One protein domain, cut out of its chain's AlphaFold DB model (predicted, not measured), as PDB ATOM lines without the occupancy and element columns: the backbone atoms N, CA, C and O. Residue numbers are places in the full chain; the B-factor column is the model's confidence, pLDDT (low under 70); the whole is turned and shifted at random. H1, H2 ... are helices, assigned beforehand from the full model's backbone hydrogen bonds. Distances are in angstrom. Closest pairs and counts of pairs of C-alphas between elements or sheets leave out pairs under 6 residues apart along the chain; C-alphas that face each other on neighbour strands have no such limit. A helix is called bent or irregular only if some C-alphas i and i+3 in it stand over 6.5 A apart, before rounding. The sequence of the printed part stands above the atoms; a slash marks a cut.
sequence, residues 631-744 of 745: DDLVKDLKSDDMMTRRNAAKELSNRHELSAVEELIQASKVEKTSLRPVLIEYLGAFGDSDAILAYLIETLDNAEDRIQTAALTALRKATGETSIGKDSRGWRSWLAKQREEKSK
ATOM      1  N   ASP A 631     110.986 228.812  -5.407       87.06
ATOM      2  CA  ASP A 631     111.773 227.570  -5.439       87.06
ATOM      3  C   ASP A 631     112.006 226.959  -4.042       87.06
ATOM      4  O   ASP A 631     111.911 225.741  -3.872       87.06
ATOM      5  N   ASP A 632     112.253 227.784  -3.016       88.38
ATOM      6  CA  ASP A 632     112.422 227.315  -1.632       88.38
ATOM      7  C   ASP A 632     111.089 226.836  -1.038       88.38
ATOM      8  O   ASP A 632     111.045 225.866  -0.282       88.38
ATOM      9  N   LEU A 633     109.975 227.472  -1.410       86.50
ATOM     10  CA  LEU A 633     108.630 227.006  -1.058       86.50
ATOM     11  C   LEU A 633     108.292 225.673  -1.752       86.50
ATOM     12  O   LEU A 633     107.810 224.743  -1.106       86.50
ATOM     13  N   VAL A 634     108.607 225.537  -3.042       90.56
ATOM     14  CA  VAL A 634     108.440 224.292  -3.813       90.56
ATOM     15  C   VAL A 634     109.325 223.159  -3.277       90.56
ATOM     16  O   VAL A 634     108.924 221.989  -3.281       90.56
ATOM     17  N   LYS A 635     110.516 223.481  -2.767       91.12
ATOM     18  CA  LYS A 635     111.386 222.539  -2.053       91.12
ATOM     19  C   LYS A 635     110.776 222.108  -0.716       91.12
ATOM     20  O   LYS A 635     110.736 220.911  -0.432       91.12
ATOM     21  N   ASP A 636     110.239 223.044   0.062       90.00
ATOM     22  CA  ASP A 636     109.607 222.769   1.359       90.00
ATOM     23  C   ASP A 636     108.329 221.915   1.248       90.00
ATOM     24  O   ASP A 636     108.045 221.140   2.164       90.00
ATOM     25  N   LEU A 637     107.613 221.935   0.110       88.06
ATOM     26  CA  LEU A 637     106.529 220.977  -0.198       88.06
ATOM     27  C   LEU A 637     106.984 219.500  -0.184       88.06
ATOM     28  O   LEU A 637     106.144 218.602  -0.084       88.06
ATOM     29  N   LYS A 638     108.295 219.242  -0.270       90.31
ATOM     30  CA  LYS A 638     108.914 217.906  -0.266       90.31
ATOM     31  C   LYS A 638     109.631 217.579   1.056       90.31
ATOM     32  O   LYS A 638     110.272 216.538   1.136       90.31
ATOM     33  N   SER A 639     109.538 218.445   2.072       88.19
ATOM     34  CA  SER A 639     110.119 218.212   3.406       88.19
ATOM     35  C   SER A 639     109.479 217.009   4.106       88.19
ATOM     36  O   SER A 639     108.279 216.787   3.970       88.19
ATOM     37  N   ASP A 640     110.233 216.260   4.911       79.75
ATOM     38  CA  ASP A 640     109.657 215.196   5.746       79.75
ATOM     39  C   ASP A 640     108.690 215.765   6.803       79.75
ATOM     40  O   ASP A 640     107.653 215.159   7.102       79.75
ATOM     41  N   ASP A 641     108.962 216.975   7.311       76.44
ATOM     42  CA  ASP A 641     108.086 217.638   8.277       76.44
ATOM     43  C   ASP A 641     106.738 218.042   7.654       76.44
ATOM     44  O   ASP A 641     106.645 218.670   6.594       76.44
ATOM     45  N   MET A 642     105.661 217.688   8.354       72.19
ATOM     46  CA  MET A 642     104.292 218.016   7.968       72.19
ATOM     47  C   MET A 642     104.016 219.522   8.082       72.19
ATOM     48  O   MET A 642     103.259 220.060   7.270       72.19
ATOM     49  N   MET A 643     104.603 220.211   9.067       62.50
ATOM     50  CA  MET A 643     104.321 221.630   9.293       62.50
ATOM     51  C   MET A 643     105.022 222.518   8.258       62.50
ATOM     52  O   MET A 643     104.377 223.408   7.700       62.50
ATOM     53  N   THR A 644     106.277 222.223   7.907       78.06
ATOM     54  CA  THR A 644     107.007 222.830   6.781       78.06
ATOM     55  C   THR A 644     106.211 222.711   5.481       78.06
ATOM     56  O   THR A 644     105.914 223.731   4.855       78.06
ATOM     57  N   ARG A 645     105.760 221.498   5.122       85.06
ATOM     58  CA  ARG A 645     104.931 221.272   3.922       85.06
ATOM     59  C   ARG A 645     103.630 222.070   3.940       85.06
ATOM     60  O   ARG A 645     103.253 222.668   2.932       85.06
ATOM     61  N   ARG A 646     102.945 222.111   5.087       80.31
ATOM     62  CA  ARG A 646     101.701 222.878   5.263       80.31
ATOM     63  C   ARG A 646     101.919 224.380   5.097       80.31
ATOM     64  O   ARG A 646     101.100 225.038   4.455       80.31
ATOM     65  N   ASN A 647     102.985 224.915   5.686       75.19
ATOM     66  CA  ASN A 647     103.302 226.338   5.639       75.19
ATOM     67  C   ASN A 647     103.674 226.768   4.218       75.19
ATOM     68  O   ASN A 647     103.100 227.735   3.724       75.19
ATOM     69  N   ALA A 648     104.519 225.994   3.532       85.12
ATOM     70  CA  ALA A 648     104.866 226.247   2.138       85.12
ATOM     71  C   ALA A 648     103.635 226.236   1.218       85.12
ATOM     72  O   ALA A 648     103.410 227.183   0.466       85.12
ATOM     73  N   ALA A 649     102.770 225.223   1.345       82.88
ATOM     74  CA  ALA A 649     101.524 225.140   0.582       82.88
ATOM     75  C   ALA A 649     100.577 226.326   0.837       82.88
ATOM     76  O   ALA A 649      99.985 226.863  -0.099       82.88
ATOM     77  N   LYS A 650     100.450 226.756   2.099       83.94
ATOM     78  CA  LYS A 650      99.646 227.922   2.490       83.94
ATOM     79  C   LYS A 650     100.213 229.220   1.909       83.94
ATOM     80  O   LYS A 650      99.447 230.077   1.482       83.94
ATOM     81  N   GLU A 651     101.531 229.381   1.912       83.50
ATOM     82  CA  GLU A 651     102.191 230.595   1.434       83.50
ATOM     83  C   GLU A 651     102.117 230.721  -0.095       83.50
ATOM     84  O   GLU A 651     101.690 231.765  -0.585       83.50
ATOM     85  N   LEU A 652     102.373 229.637  -0.837       85.75
ATOM     86  CA  LEU A 652     102.147 229.566  -2.291       85.75
ATOM     87  C   LEU A 652     100.685 229.883  -2.662       85.75
ATOM     88  O   LEU A 652     100.424 230.649  -3.588       85.75
ATOM     89  N   SER A 653      99.733 229.338  -1.895       81.12
ATOM     90  CA  SER A 653      98.289 229.575  -2.047       81.12
ATOM     91  C   SER A 653      97.889 231.032  -1.778       81.12
ATOM     92  O   SER A 653      97.109 231.602  -2.534       81.12
ATOM     93  N   ASN A 654      98.454 231.665  -0.745       78.88
ATOM     94  CA  ASN A 654      98.217 233.080  -0.432       78.88
ATOM     95  C   ASN A 654      98.797 234.028  -1.494       78.88
ATOM     96  O   ASN A 654      98.185 235.050  -1.808       78.88
ATOM     97  N   ARG A 655      99.978 233.704  -2.029       82.44
ATOM     98  CA  ARG A 655     100.661 234.484  -3.071       82.44
ATOM     99  C   ARG A 655     100.081 234.266  -4.477       82.44
ATOM    100  O   ARG A 655     100.373 235.051  -5.367       82.44
ATOM    101  N   HIS A 656      99.233 233.249  -4.661       82.75
ATOM    102  CA  HIS A 656      98.672 232.839  -5.957       82.75
ATOM    103  C   HIS A 656      99.764 232.463  -6.988       82.75
ATOM    104  O   HIS A 656      99.626 232.730  -8.181       82.75
ATOM    105  N   GLU A 657     100.850 231.828  -6.529       82.69
ATOM    106  CA  GLU A 657     102.028 231.445  -7.334       82.69
ATOM    107  C   GLU A 657     101.681 230.365  -8.374       82.69
ATOM    108  O   GLU A 657     101.809 229.164  -8.123       82.69
ATOM    109  N   LEU A 658     101.225 230.785  -9.558       81.25
ATOM    110  CA  LEU A 658     100.799 229.880 -10.636       81.25
ATOM    111  C   LEU A 658     101.896 228.890 -11.069       81.25
ATOM    112  O   LEU A 658     101.579 227.783 -11.500       81.25
ATOM    113  N   SER A 659     103.169 229.262 -10.918       82.62
ATOM    114  CA  SER A 659     104.338 228.427 -11.224       82.62
ATOM    115  C   SER A 659     104.532 227.232 -10.286       82.62
ATOM    116  O   SER A 659     105.278 226.334 -10.647       82.62
ATOM    117  N   ALA A 660     103.870 227.196  -9.122       84.81
ATOM    118  CA  ALA A 660     103.979 226.111  -8.137       84.81
ATOM    119  C   ALA A 660     102.730 225.204  -8.075       84.81
ATOM    120  O   ALA A 660     102.569 224.386  -7.161       84.81
ATOM    121  N   VAL A 661     101.793 225.383  -9.015       87.19
ATOM    122  CA  VAL A 661     100.510 224.665  -9.043       87.19
ATOM    123  C   VAL A 661     100.699 223.169  -9.303       87.19
ATOM    124  O   VAL A 661     100.035 222.360  -8.651       87.19
ATOM    125  N   GLU A 662     101.601 222.775 -10.208       89.56
ATOM    126  CA  GLU A 662     101.866 221.356 -10.479       89.56
ATOM    127  C   GLU A 662     102.473 220.653  -9.263       89.56
ATOM    128  O   GLU A 662     102.040 219.554  -8.907       89.56
ATOM    129  N   GLU A 663     103.412 221.289  -8.565       91.00
ATOM    130  CA  GLU A 663     104.046 220.728  -7.375       91.00
ATOM    131  C   GLU A 663     103.086 220.645  -6.193       91.00
ATOM    132  O   GLU A 663     103.144 219.669  -5.440       91.00
ATOM    133  N   LEU A 664     102.157 221.595  -6.052       88.88
ATOM    134  CA  LEU A 664     101.115 221.528  -5.029       88.88
ATOM    135  C   LEU A 664     100.079 220.425  -5.329       88.88
ATOM    136  O   LEU A 664      99.717 219.676  -4.418       88.88
ATOM    137  N   ILE A 665      99.671 220.255  -6.596       93.12
ATOM    138  CA  ILE A 665      98.846 219.115  -7.045       93.12
ATOM    139  C   ILE A 665      99.585 217.789  -6.807       93.12
ATOM    140  O   ILE A 665      98.990 216.804  -6.362       93.12
ATOM    141  N   GLN A 666     100.886 217.732  -7.089       92.75
ATOM    142  CA  GLN A 666     101.670 216.519  -6.893       92.75
ATOM    143  C   GLN A 666     101.855 216.205  -5.402       92.75
ATOM    144  O   GLN A 666     101.707 215.048  -5.006       92.75
ATOM    145  N   ALA A 667     102.072 217.219  -4.558       90.31
ATOM    146  CA  ALA A 667     102.101 217.078  -3.104       90.31
ATOM    147  C   ALA A 667     100.772 216.514  -2.563       90.31
ATOM    148  O   ALA A 667     100.782 215.550  -1.794       90.31
ATOM    149  N   SER A 668      99.616 217.021  -3.016       91.50
ATOM    150  CA  SER A 668      98.301 216.502  -2.597       91.50
ATOM    151  C   SER A 668      97.952 215.117  -3.167       91.50
ATOM    152  O   SER A 668      97.106 214.407  -2.604       91.50
ATOM    153  N   LYS A 669      98.600 214.693  -4.260       91.38
ATOM    154  CA  LYS A 669      98.521 213.318  -4.787       91.38
ATOM    155  C   LYS A 669      99.319 212.322  -3.943       91.38
ATOM    156  O   LYS A 669      98.811 211.229  -3.693       91.38
ATOM    157  N   VAL A 670     100.536 212.672  -3.510       88.38
ATOM    158  CA  VAL A 670     101.422 211.750  -2.764       88.38
ATOM    159  C   VAL A 670     101.184 211.738  -1.252       88.38
ATOM    160  O   VAL A 670     101.522 210.749  -0.599       88.38
ATOM    161  N   GLU A 671     100.594 212.797  -0.693       88.62
ATOM    162  CA  GLU A 671     100.286 212.904   0.734       88.62
ATOM    163  C   GLU A 671      99.257 211.846   1.183       88.62
ATOM    164  O   GLU A 671      98.193 211.681   0.585       88.62
ATOM    165  N   LYS A 672      99.575 211.127   2.266       82.50
ATOM    166  CA  LYS A 672      98.777 210.020   2.835       82.50
ATOM    167  C   LYS A 672      98.266 210.303   4.251       82.50
ATOM    168  O   LYS A 672      97.513 209.501   4.797       82.50
ATOM    169  N   THR A 673      98.682 211.413   4.855       82.75
ATOM    170  CA  THR A 673      98.295 211.844   6.204       82.75
ATOM    171  C   THR A 673      97.064 212.761   6.187       82.75
ATOM    172  O   THR A 673      96.494 213.078   5.140       82.75
ATOM    173  N   SER A 674      96.671 213.249   7.367       78.50
ATOM    174  CA  SER A 674      95.644 214.280   7.552       78.50
ATOM    175  C   SER A 674      95.941 215.615   6.853       78.50
ATOM    176  O   SER A 674      95.025 216.428   6.728       78.50
ATOM    177  N   LEU A 675      97.169 215.849   6.369       85.44
ATOM    178  CA  LEU A 675      97.518 217.046   5.600       85.44
ATOM    179  C   LEU A 675      96.881 217.050   4.194       85.44
ATOM    180  O   LEU A 675      96.593 218.123   3.663       85.44
ATOM    181  N   ARG A 676      96.580 215.878   3.610       91.19
ATOM    182  CA  ARG A 676      96.054 215.744   2.236       91.19
ATOM    183  C   ARG A 676      94.837 216.641   1.922       91.19
ATOM    184  O   ARG A 676      94.921 217.391   0.952       91.19
ATOM    185  N   PRO A 677      93.729 216.626   2.698       85.38
ATOM    186  CA  PRO A 677      92.591 217.516   2.444       85.38
ATOM    187  C   PRO A 677      92.945 219.008   2.555       85.38
ATOM    188  O   PRO A 677      92.383 219.813   1.823       85.38
ATOM    189  N   VAL A 678      93.908 219.384   3.404       80.56
ATOM    190  CA  VAL A 678      94.323 220.787   3.576       80.56
ATOM    191  C   VAL A 678      95.057 221.302   2.332       80.56
ATOM    192  O   VAL A 678      94.790 222.413   1.883       80.56
ATOM    193  N   LEU A 679      95.929 220.483   1.728       89.12
ATOM    194  CA  LEU A 679      96.586 220.821   0.455       89.12
ATOM    195  C   LEU A 679      95.560 220.989  -0.678       89.12
ATOM    196  O   LEU A 679      95.673 221.905  -1.487       89.12
ATOM    197  N   ILE A 680      94.526 220.143  -0.694       92.88
ATOM    198  CA  ILE A 680      93.434 220.203  -1.675       92.88
ATOM    199  C   ILE A 680      92.604 221.485  -1.504       92.88
ATOM    200  O   ILE A 680      92.298 222.139  -2.496       92.88
ATOM    201  N   GLU A 681      92.291 221.900  -0.273       87.31
ATOM    202  CA  GLU A 681      91.613 223.182  -0.012       87.31
ATOM    203  C   GLU A 681      92.447 224.400  -0.456       87.31
ATOM    204  O   GLU A 681      91.887 225.380  -0.959       87.31
ATOM    205  N   TYR A 682      93.779 224.342  -0.330       89.69
ATOM    206  CA  TYR A 682      94.680 225.412  -0.780       89.69
ATOM    207  C   TYR A 682      94.727 225.578  -2.306       89.69
ATOM    208  O   TYR A 682      94.880 226.709  -2.777       89.69
ATOM    209  N   LEU A 683      94.496 224.514  -3.084       89.94
ATOM    210  CA  LEU A 683      94.352 224.614  -4.545       89.94
ATOM    211  C   LEU A 683      93.166 225.501  -4.959       89.94
ATOM    212  O   LEU A 683      93.223 226.165  -5.990       89.94
ATOM    213  N   GLY A 684      92.127 225.607  -4.125       84.31
ATOM    214  CA  GLY A 684      90.982 226.486  -4.380       84.31
ATOM    215  C   GLY A 684      91.291 227.989  -4.343       84.31
ATOM    216  O   GLY A 684      90.393 228.786  -4.590       84.31
ATOM    217  N   ALA A 685      92.509 228.416  -3.981       82.88
ATOM    218  CA  ALA A 685      92.913 229.827  -4.060       82.88
ATOM    219  C   ALA A 685      93.303 230.278  -5.477       82.88
ATOM    220  O   ALA A 685      93.137 231.444  -5.807       82.88
ATOM    221  N   PHE A 686      93.783 229.368  -6.323       80.50
ATOM    222  CA  PHE A 686      94.414 229.689  -7.609       80.50
ATOM    223  C   PHE A 686      93.410 229.896  -8.767       80.50
ATOM    224  O   PHE A 686      93.780 229.800  -9.936       80.50
ATOM    225  N   GLY A 687      92.139 230.167  -8.452       76.38
ATOM    226  CA  GLY A 687      91.096 230.467  -9.436       76.38
ATOM    227  C   GLY A 687      90.776 229.320 -10.400       76.38
ATOM    228  O   GLY A 687      90.889 228.139 -10.068       76.38
ATOM    229  N   ASP A 688      90.360 229.677 -11.612       72.50
ATOM    230  CA  ASP A 688      89.781 228.791 -12.626       72.50
ATOM    231  C   ASP A 688      90.818 228.054 -13.501       72.50
ATOM    232  O   ASP A 688      90.546 227.714 -14.655       72.50
ATOM    233  N   SER A 689      92.003 227.777 -12.946       83.00
ATOM    234  CA  SER A 689      93.070 227.026 -13.618       83.00
ATOM    235  C   SER A 689      92.589 225.638 -14.055       83.00
ATOM    236  O   SER A 689      92.232 224.795 -13.229       83.00
ATOM    237  N   ASP A 690      92.627 225.371 -15.363       82.94
ATOM    238  CA  ASP A 690      92.127 224.130 -15.967       82.94
ATOM    239  C   ASP A 690      92.776 222.863 -15.376       82.94
ATOM    240  O   ASP A 690      92.105 221.840 -15.227       82.94
ATOM    241  N   ALA A 691      94.059 222.927 -14.995       85.06
ATOM    242  CA  ALA A 691      94.776 221.821 -14.356       85.06
ATOM    243  C   ALA A 691      94.248 221.527 -12.939       85.06
ATOM    244  O   ALA A 691      94.096 220.366 -12.549       85.06
ATOM    245  N   ILE A 692      93.916 222.580 -12.186       88.69
ATOM    246  CA  ILE A 692      93.343 222.477 -10.841       88.69
ATOM    247  C   ILE A 692      91.912 221.964 -10.923       88.69
ATOM    248  O   ILE A 692      91.574 221.002 -10.236       88.69
ATOM    249  N   LEU A 693      91.082 222.549 -11.788       91.38
ATOM    250  CA  LEU A 693      89.698 222.113 -11.965       91.38
ATOM    251  C   LEU A 693      89.640 220.645 -12.408       91.38
ATOM    252  O   LEU A 693      88.887 219.872 -11.821       91.38
ATOM    253  N   ALA A 694      90.488 220.219 -13.351       90.38
ATOM    254  CA  ALA A 694      90.589 218.812 -13.743       90.38
ATOM    255  C   ALA A 694      90.948 217.893 -12.560       90.38
ATOM    256  O   ALA A 694      90.244 216.909 -12.322       90.38
ATOM    257  N   TYR A 695      91.983 218.232 -11.783       93.31
ATOM    258  CA  TYR A 695      92.415 217.429 -10.634       93.31
ATOM    259  C   TYR A 695      91.374 217.376  -9.504       93.31
ATOM    260  O   TYR A 695      91.137 216.315  -8.924       93.31
ATOM    261  N   LEU A 696      90.726 218.498  -9.183       93.44
ATOM    262  CA  LEU A 696      89.699 218.542  -8.142       93.44
ATOM    263  C   LEU A 696      88.451 217.743  -8.548       93.44
ATOM    264  O   LEU A 696      87.879 217.045  -7.712       93.44
ATOM    265  N   ILE A 697      88.061 217.787  -9.826       93.50
ATOM    266  CA  ILE A 697      86.949 216.993 -10.373       93.50
ATOM    267  C   ILE A 697      87.287 215.496 -10.380       93.50
ATOM    268  O   ILE A 697      86.446 214.686  -9.995       93.50
ATOM    269  N   GLU A 698      88.511 215.117 -10.758       92.81
ATOM    270  CA  GLU A 698      89.008 213.734 -10.659       92.81
ATOM    271  C   GLU A 698      88.996 213.236  -9.202       92.81
ATOM    272  O   GLU A 698      88.568 212.116  -8.913       92.81
ATOM    273  N   THR A 699      89.388 214.100  -8.264       92.69
ATOM    274  CA  THR A 699      89.435 213.806  -6.824       92.69
ATOM    275  C   THR A 699      88.049 213.531  -6.218       92.69
ATOM    276  O   THR A 699      87.963 212.867  -5.183       92.69
ATOM    277  N   LEU A 700      86.954 213.968  -6.853       91.50
ATOM    278  CA  LEU A 700      85.597 213.618  -6.415       91.50
ATOM    279  C   LEU A 700      85.250 212.137  -6.657       91.50
ATOM    280  O   LEU A 700      84.512 211.567  -5.855       91.50
ATOM    281  N   ASP A 701      85.770 211.499  -7.710       81.81
ATOM    282  CA  ASP A 701      85.294 210.169  -8.136       81.81
ATOM    283  C   ASP A 701      85.783 209.003  -7.267       81.81
ATOM    284  O   ASP A 701      85.078 208.007  -7.136       81.81
ATOM    285  N   ASN A 702      86.986 209.093  -6.687       62.88
ATOM    286  CA  ASN A 702      87.685 207.932  -6.108       62.88
ATOM    287  C   ASN A 702      88.378 208.233  -4.766       62.88
ATOM    288  O   ASN A 702      89.485 207.755  -4.506       62.88
ATOM    289  N   ALA A 703      87.764 209.052  -3.909       74.81
ATOM    290  CA  ALA A 703      88.367 209.460  -2.641       74.81
ATOM    291  C   ALA A 703      87.428 209.322  -1.434       74.81
ATOM    292  O   ALA A 703      86.208 209.330  -1.561       74.81
ATOM    293  N   GLU A 704      88.015 209.216  -0.240       81.06
ATOM    294  CA  GLU A 704      87.277 209.188   1.027       81.06
ATOM    295  C   GLU A 704      86.488 210.494   1.245       81.06
ATOM    296  O   GLU A 704      86.904 211.565   0.799       81.06
ATOM    297  N   ASP A 705      85.378 210.435   1.991       78.69
ATOM    298  CA  ASP A 705      84.415 211.543   2.134       78.69
ATOM    299  C   ASP A 705      85.048 212.892   2.548       78.69
ATOM    300  O   ASP A 705      84.654 213.950   2.047       78.69
ATOM    301  N   ARG A 706      86.091 212.865   3.394       77.81
ATOM    302  CA  ARG A 706      86.884 214.053   3.768       77.81
ATOM    303  C   ARG A 706      87.597 214.692   2.577       77.81
ATOM    304  O   ARG A 706      87.595 215.912   2.450       77.81
ATOM    305  N   ILE A 707      88.193 213.877   1.711       88.62
ATOM    306  CA  ILE A 707      88.941 214.326   0.533       88.62
ATOM    307  C   ILE A 707      87.968 214.864  -0.526       88.62
ATOM    308  O   ILE A 707      88.202 215.939  -1.071       88.62
ATOM    309  N   GLN A 708      86.828 214.197  -0.737       89.94
ATOM    310  CA  GLN A 708      85.753 214.716  -1.595       89.94
ATOM    311  C   GLN A 708      85.186 216.049  -1.076       89.94
ATOM    312  O   GLN A 708      84.855 216.935  -1.859       89.94
ATOM    313  N   THR A 709      85.072 216.215   0.247       87.19
ATOM    314  CA  THR A 709      84.591 217.467   0.863       87.19
ATOM    315  C   THR A 709      85.600 218.604   0.693       87.19
ATOM    316  O   THR A 709      85.195 219.720   0.355       87.19
ATOM    317  N   ALA A 710      86.898 218.322   0.843       89.19
ATOM    318  CA  ALA A 710      87.969 219.272   0.548       89.19
ATOM    319  C   ALA A 710      87.965 219.680  -0.935       89.19
ATOM    320  O   ALA A 710      87.975 220.870  -1.243       89.19
ATOM    321  N   ALA A 711      87.847 218.714  -1.853       94.31
ATOM    322  CA  ALA A 711      87.791 218.971  -3.292       94.31
ATOM    323  C   ALA A 711      86.563 219.805  -3.697       94.31
ATOM    324  O   ALA A 711      86.698 220.770  -4.443       94.31
ATOM    325  N   LEU A 712      85.378 219.509  -3.146       93.25
ATOM    326  CA  LEU A 712      84.172 220.315  -3.367       93.25
ATOM    327  C   LEU A 712      84.312 221.742  -2.807       93.25
ATOM    328  O   LEU A 712      83.843 222.698  -3.423       93.25
ATOM    329  N   THR A 713      84.960 221.899  -1.652       89.62
ATOM    330  CA  THR A 713      85.235 223.218  -1.056       89.62
ATOM    331  C   THR A 713      86.203 224.021  -1.922       89.62
ATOM    332  O   THR A 713      85.959 225.201  -2.180       89.62
ATOM    333  N   ALA A 714      87.250 223.375  -2.435       92.81
ATOM    334  CA  ALA A 714      88.206 223.977  -3.354       92.81
ATOM    335  C   ALA A 714      87.556 224.378  -4.689       92.81
ATOM    336  O   ALA A 714      87.752 225.507  -5.128       92.81
ATOM    337  N   LEU A 715      86.720 223.516  -5.285       93.25
ATOM    338  CA  LEU A 715      85.970 223.815  -6.515       93.25
ATOM    339  C   LEU A 715      85.054 225.027  -6.344       93.25
ATOM    340  O   LEU A 715      85.083 225.942  -7.165       93.25
ATOM    341  N   ARG A 716      84.294 225.080  -5.245       91.56
ATOM    342  CA  ARG A 716      83.434 226.224  -4.896       91.56
ATOM    343  C   ARG A 716      84.221 227.523  -4.757       91.56
ATOM    344  O   ARG A 716      83.761 228.559  -5.224       91.56
ATOM    345  N   LYS A 717      85.407 227.471  -4.145       87.94
ATOM    346  CA  LYS A 717      86.287 228.638  -3.987       87.94
ATOM    347  C   LYS A 717      86.907 229.083  -5.321       87.94
ATOM    348  O   LYS A 717      86.950 230.277  -5.585       87.94
ATOM    349  N   ALA A 718      87.323 228.133  -6.157       87.88
ATOM    350  CA  ALA A 718      87.942 228.373  -7.460       87.88
ATOM    351  C   ALA A 718      86.968 228.921  -8.520       87.88
ATOM    352  O   ALA A 718      87.378 229.687  -9.387       87.88
ATOM    353  N   THR A 719      85.694 228.518  -8.467       88.06
ATOM    354  CA  THR A 719      84.704 228.777  -9.536       88.06
ATOM    355  C   THR A 719      83.541 229.683  -9.130       88.06
ATOM    356  O   THR A 719      82.836 230.188  -9.998       88.06
ATOM    357  N   GLY A 720      83.277 229.842  -7.829       85.12
ATOM    358  CA  GLY A 720      82.046 230.455  -7.313       85.12
ATOM    359  C   GLY A 720      80.783 229.589  -7.458       85.12
ATOM    360  O   GLY A 720      79.736 229.946  -6.916       85.12
ATOM    361  N   GLU A 721      80.854 228.443  -8.144       87.94
ATOM    362  CA  GLU A 721      79.707 227.569  -8.398       87.94
ATOM    363  C   GLU A 721      79.346 226.761  -7.143       87.94
ATOM    364  O   GLU A 721      80.158 226.004  -6.612       87.94
ATOM    365  N   THR A 722      78.112 226.905  -6.657       87.12
ATOM    366  CA  THR A 722      77.640 226.269  -5.411       87.12
ATOM    367  C   THR A 722      76.500 225.276  -5.614       87.12
ATOM    368  O   THR A 722      76.268 224.451  -4.723       87.12
ATOM    369  N   SER A 723      75.828 225.307  -6.770       86.75
ATOM    370  CA  SER A 723      74.665 224.461  -7.071       86.75
ATOM    371  C   SER A 723      75.039 222.995  -7.303       86.75
ATOM    372  O   SER A 723      74.250 222.097  -7.007       86.75
ATOM    373  N   ILE A 724      76.261 222.740  -7.775       88.44
ATOM    374  CA  ILE A 724      76.768 221.392  -8.026       88.44
ATOM    375  C   ILE A 724      77.262 220.773  -6.708       88.44
ATOM    376  O   ILE A 724      77.994 221.386  -5.923       88.44
ATOM    377  N   GLY A 725      76.810 219.545  -6.442       83.19
ATOM    378  CA  GLY A 725      77.205 218.750  -5.277       83.19
ATOM    379  C   GLY A 725      78.532 218.009  -5.481       83.19
ATOM    380  O   GLY A 725      79.392 218.433  -6.247       83.19
ATOM    381  N   LYS A 726      78.686 216.854  -4.822       86.50
ATOM    382  CA  LYS A 726      79.855 215.965  -4.991       86.50
ATOM    383  C   LYS A 726      79.863 215.175  -6.320       86.50
ATOM    384  O   LYS A 726      80.785 214.401  -6.539       86.50
ATOM    385  N   ASP A 727      78.863 215.337  -7.196       87.38
ATOM    386  CA  ASP A 727      78.802 214.630  -8.487       87.38
ATOM    387  C   ASP A 727      79.797 215.221  -9.495       87.38
ATOM    388  O   ASP A 727      79.593 216.301 -10.054       87.38
ATOM    389  N   SER A 728      80.867 214.472  -9.752       89.50
ATOM    390  CA  SER A 728      81.913 214.812 -10.717       89.50
ATOM    391  C   SER A 728      81.378 215.015 -12.140       89.50
ATOM    392  O   SER A 728      81.943 215.803 -12.898       89.50
ATOM    393  N   ARG A 729      80.286 214.338 -12.531       89.69
ATOM    394  CA  ARG A 729      79.705 214.460 -13.879       89.69
ATOM    395  C   ARG A 729      79.061 215.826 -14.078       89.69
ATOM    396  O   ARG A 729      79.293 216.440 -15.116       89.69
ATOM    397  N   GLY A 730      78.342 216.330 -13.072       91.00
ATOM    398  CA  GLY A 730      77.856 217.711 -13.048       91.00
ATOM    399  C   GLY A 730      78.988 218.720 -13.257       91.00
ATOM    400  O   GLY A 730      78.899 219.568 -14.145       91.00
ATOM    401  N   TRP A 731      80.097 218.568 -12.525       93.81
ATOM    402  CA  TRP A 731      81.269 219.439 -12.673       93.81
ATOM    403  C   TRP A 731      81.961 219.322 -14.042       93.81
ATOM    404  O   TRP A 731      82.360 220.341 -14.603       93.81
ATOM    405  N   ARG A 732      82.065 218.118 -14.627       93.19
ATOM    406  CA  ARG A 732      82.602 217.929 -15.992       93.19
ATOM    407  C   ARG A 732      81.750 218.639 -17.044       93.19
ATOM    408  O   ARG A 732      82.300 219.325 -17.902       93.19
ATOM    409  N   SER A 733      80.426 218.509 -16.960       91.62
ATOM    410  CA  SER A 733      79.488 219.184 -17.868       91.62
ATOM    411  C   SER A 733      79.542 220.708 -17.727       91.62
ATOM    412  O   SER A 733      79.527 221.421 -18.729       91.62
ATOM    413  N   TRP A 734      79.663 221.214 -16.495       93.12
ATOM    414  CA  TRP A 734      79.863 222.640 -16.224       93.12
ATOM    415  C   TRP A 734      81.174 223.154 -16.835       93.12
ATOM    416  O   TRP A 734      81.159 224.147 -17.561       93.12
ATOM    417  N   LEU A 735      82.288 222.442 -16.629       90.81
ATOM    418  CA  LEU A 735      83.600 222.838 -17.150       90.81
ATOM    419  C   LEU A 735      83.639 222.822 -18.686       90.81
ATOM    420  O   LEU A 735      84.192 223.736 -19.296       90.81
ATOM    421  N   ALA A 736      83.008 221.830 -19.323       88.69
ATOM    422  CA  ALA A 736      82.858 221.789 -20.777       88.69
ATOM    423  C   ALA A 736      82.090 223.016 -21.303       88.69
ATOM    424  O   ALA A 736      82.558 223.688 -22.223       88.69
ATOM    425  N   LYS A 737      80.970 223.370 -20.658       88.94
ATOM    426  CA  LYS A 737      80.186 224.564 -21.003       88.94
ATOM    427  C   LYS A 737      80.990 225.859 -20.823       88.94
ATOM    428  O   LYS A 737      80.959 226.709 -21.708       88.94
ATOM    429  N   GLN A 738      81.752 225.998 -19.736       87.81
ATOM    430  CA  GLN A 738      82.617 227.168 -19.524       87.81
ATOM    431  C   GLN A 738      83.716 227.291 -20.591       87.81
ATOM    432  O   GLN A 738      84.008 228.397 -21.044       87.81
ATOM    433  N   ARG A 739      84.289 226.172 -21.053       85.94
ATOM    434  CA  ARG A 739      85.260 226.173 -22.161       85.94
ATOM    435  C   ARG A 739      84.625 226.581 -23.494       85.94
ATOM    436  O   ARG A 739      85.233 227.352 -24.229       85.94
ATOM    437  N   GLU A 740      83.399 226.141 -23.781       86.44
ATOM    438  CA  GLU A 740      82.641 226.601 -24.954       86.44
ATOM    439  C   GLU A 740      82.227 228.079 -24.888       86.44
ATOM    440  O   GLU A 740      82.127 228.737 -25.919       86.44
ATOM    441  N   GLU A 741      81.934 228.606 -23.699       82.12
ATOM    442  CA  GLU A 741      81.610 230.025 -23.509       82.12
ATOM    443  C   GLU A 741      82.863 230.910 -23.597       82.12
ATOM    444  O   GLU A 741      82.776 232.032 -24.094       82.12
ATOM    445  N   LYS A 742      84.032 230.396 -23.184       79.94
ATOM    446  CA  LYS A 742      85.335 231.048 -23.383       79.94
ATOM    447  C   LYS A 742      85.820 231.012 -24.835       79.94
ATOM    448  O   LYS A 742      86.461 231.964 -25.242       79.94
ATOM    449  N   SER A 743      85.519 229.973 -25.621       76.31
ATOM    450  CA  SER A 743      85.936 229.896 -27.037       76.31
ATOM    451  C   SER A 743      85.045 230.681 -28.011       76.31
ATOM    452  O   SER A 743      85.377 230.799 -29.189       76.31
ATOM    453  N   LYS A 744      83.911 231.205 -27.528       74.31
ATOM    454  CA  LYS A 744      82.987 232.094 -28.261       74.31
ATOM    455  C   LYS A 744      83.200 233.584 -27.929       74.31
ATOM    456  O   LYS A 744      82.450 234.415 -28.442       74.31
TER     457      LYS A 744
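What this domain is: This is residues 631 to 744 of the 745 residues of an uncharacterized protein of Planctomycetes bacterium (UniProt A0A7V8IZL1). Three helical hairpins, H1 with H2, H3 with H4 and H5 with H6, stand side by side in a row, and a seventh helix, H7, packs on H5 at one end of it. The helices lie mostly aligned. The printed part has 114 residues with seven named helices, H1 to H7 in chain order, and no named strand: the class is all helix. It is compact, with a radius of gyration of the C-alphas of 13.9 A and spans of 42 by 30 by 18 A.

Where its parts are: H1, residues 631 to 636, begins at C-alpha 631, (111.773, 227.570, -5.439). H2 is residues 642 to 655, 20.2 A long, and H3 residues 658 to 670, 19.8 A. H3 is irregular: C-alphas 659 and 662 are 7.5 A apart. H4 is residues 676 to 683, H5 690 to 701, 17.4 A, and H6 705 to 719, 20.8 A. H7, residues 728 to 742, 20.9 A, ends at C-alpha 742, (85.335, 231.048, -23.383).

How they stand to each other: In the hairpin of H1 and H2 the closest C-alphas, of Leu 633 and Ala 648, are 5.0 A apart. H2 touches H4, the same way, at Ser 653 and Tyr 682, closest C-alphas 5.7 A. The hairpin of H3 and H4 has a shallow tilt of 16 degrees, with the closest C-alphas, of Ser 668 and Arg 676, 5.4 A apart. H4 touches H6 at a shallow tilt of 5 degrees, the same way, closest C-alphas Glu 681 and Ala 714, 4.8 A. In the hairpin of H5 and H6 those of Leu 700 and Gln 708 come closest, 4.9 A. H7 touches H5 with residues 728 to 732 alone, opposite ways; C-alphas 697 and 728 are closest, 5.5 A. H6 and H7 are near each other; H1 and H7 are apart. Every O i to N i+4 pair is within hydrogen-bond range in H1, H2, H4, H6 and H7; H3 has 7 of 9 and H5 7 of 8.

The domain as a whole: The two C-alphas farthest apart, of Asp 641 and Lys 744, are 46.6 A apart. The printed part has no cut and no long link. Residues 643 and 702 have pLDDT under 70.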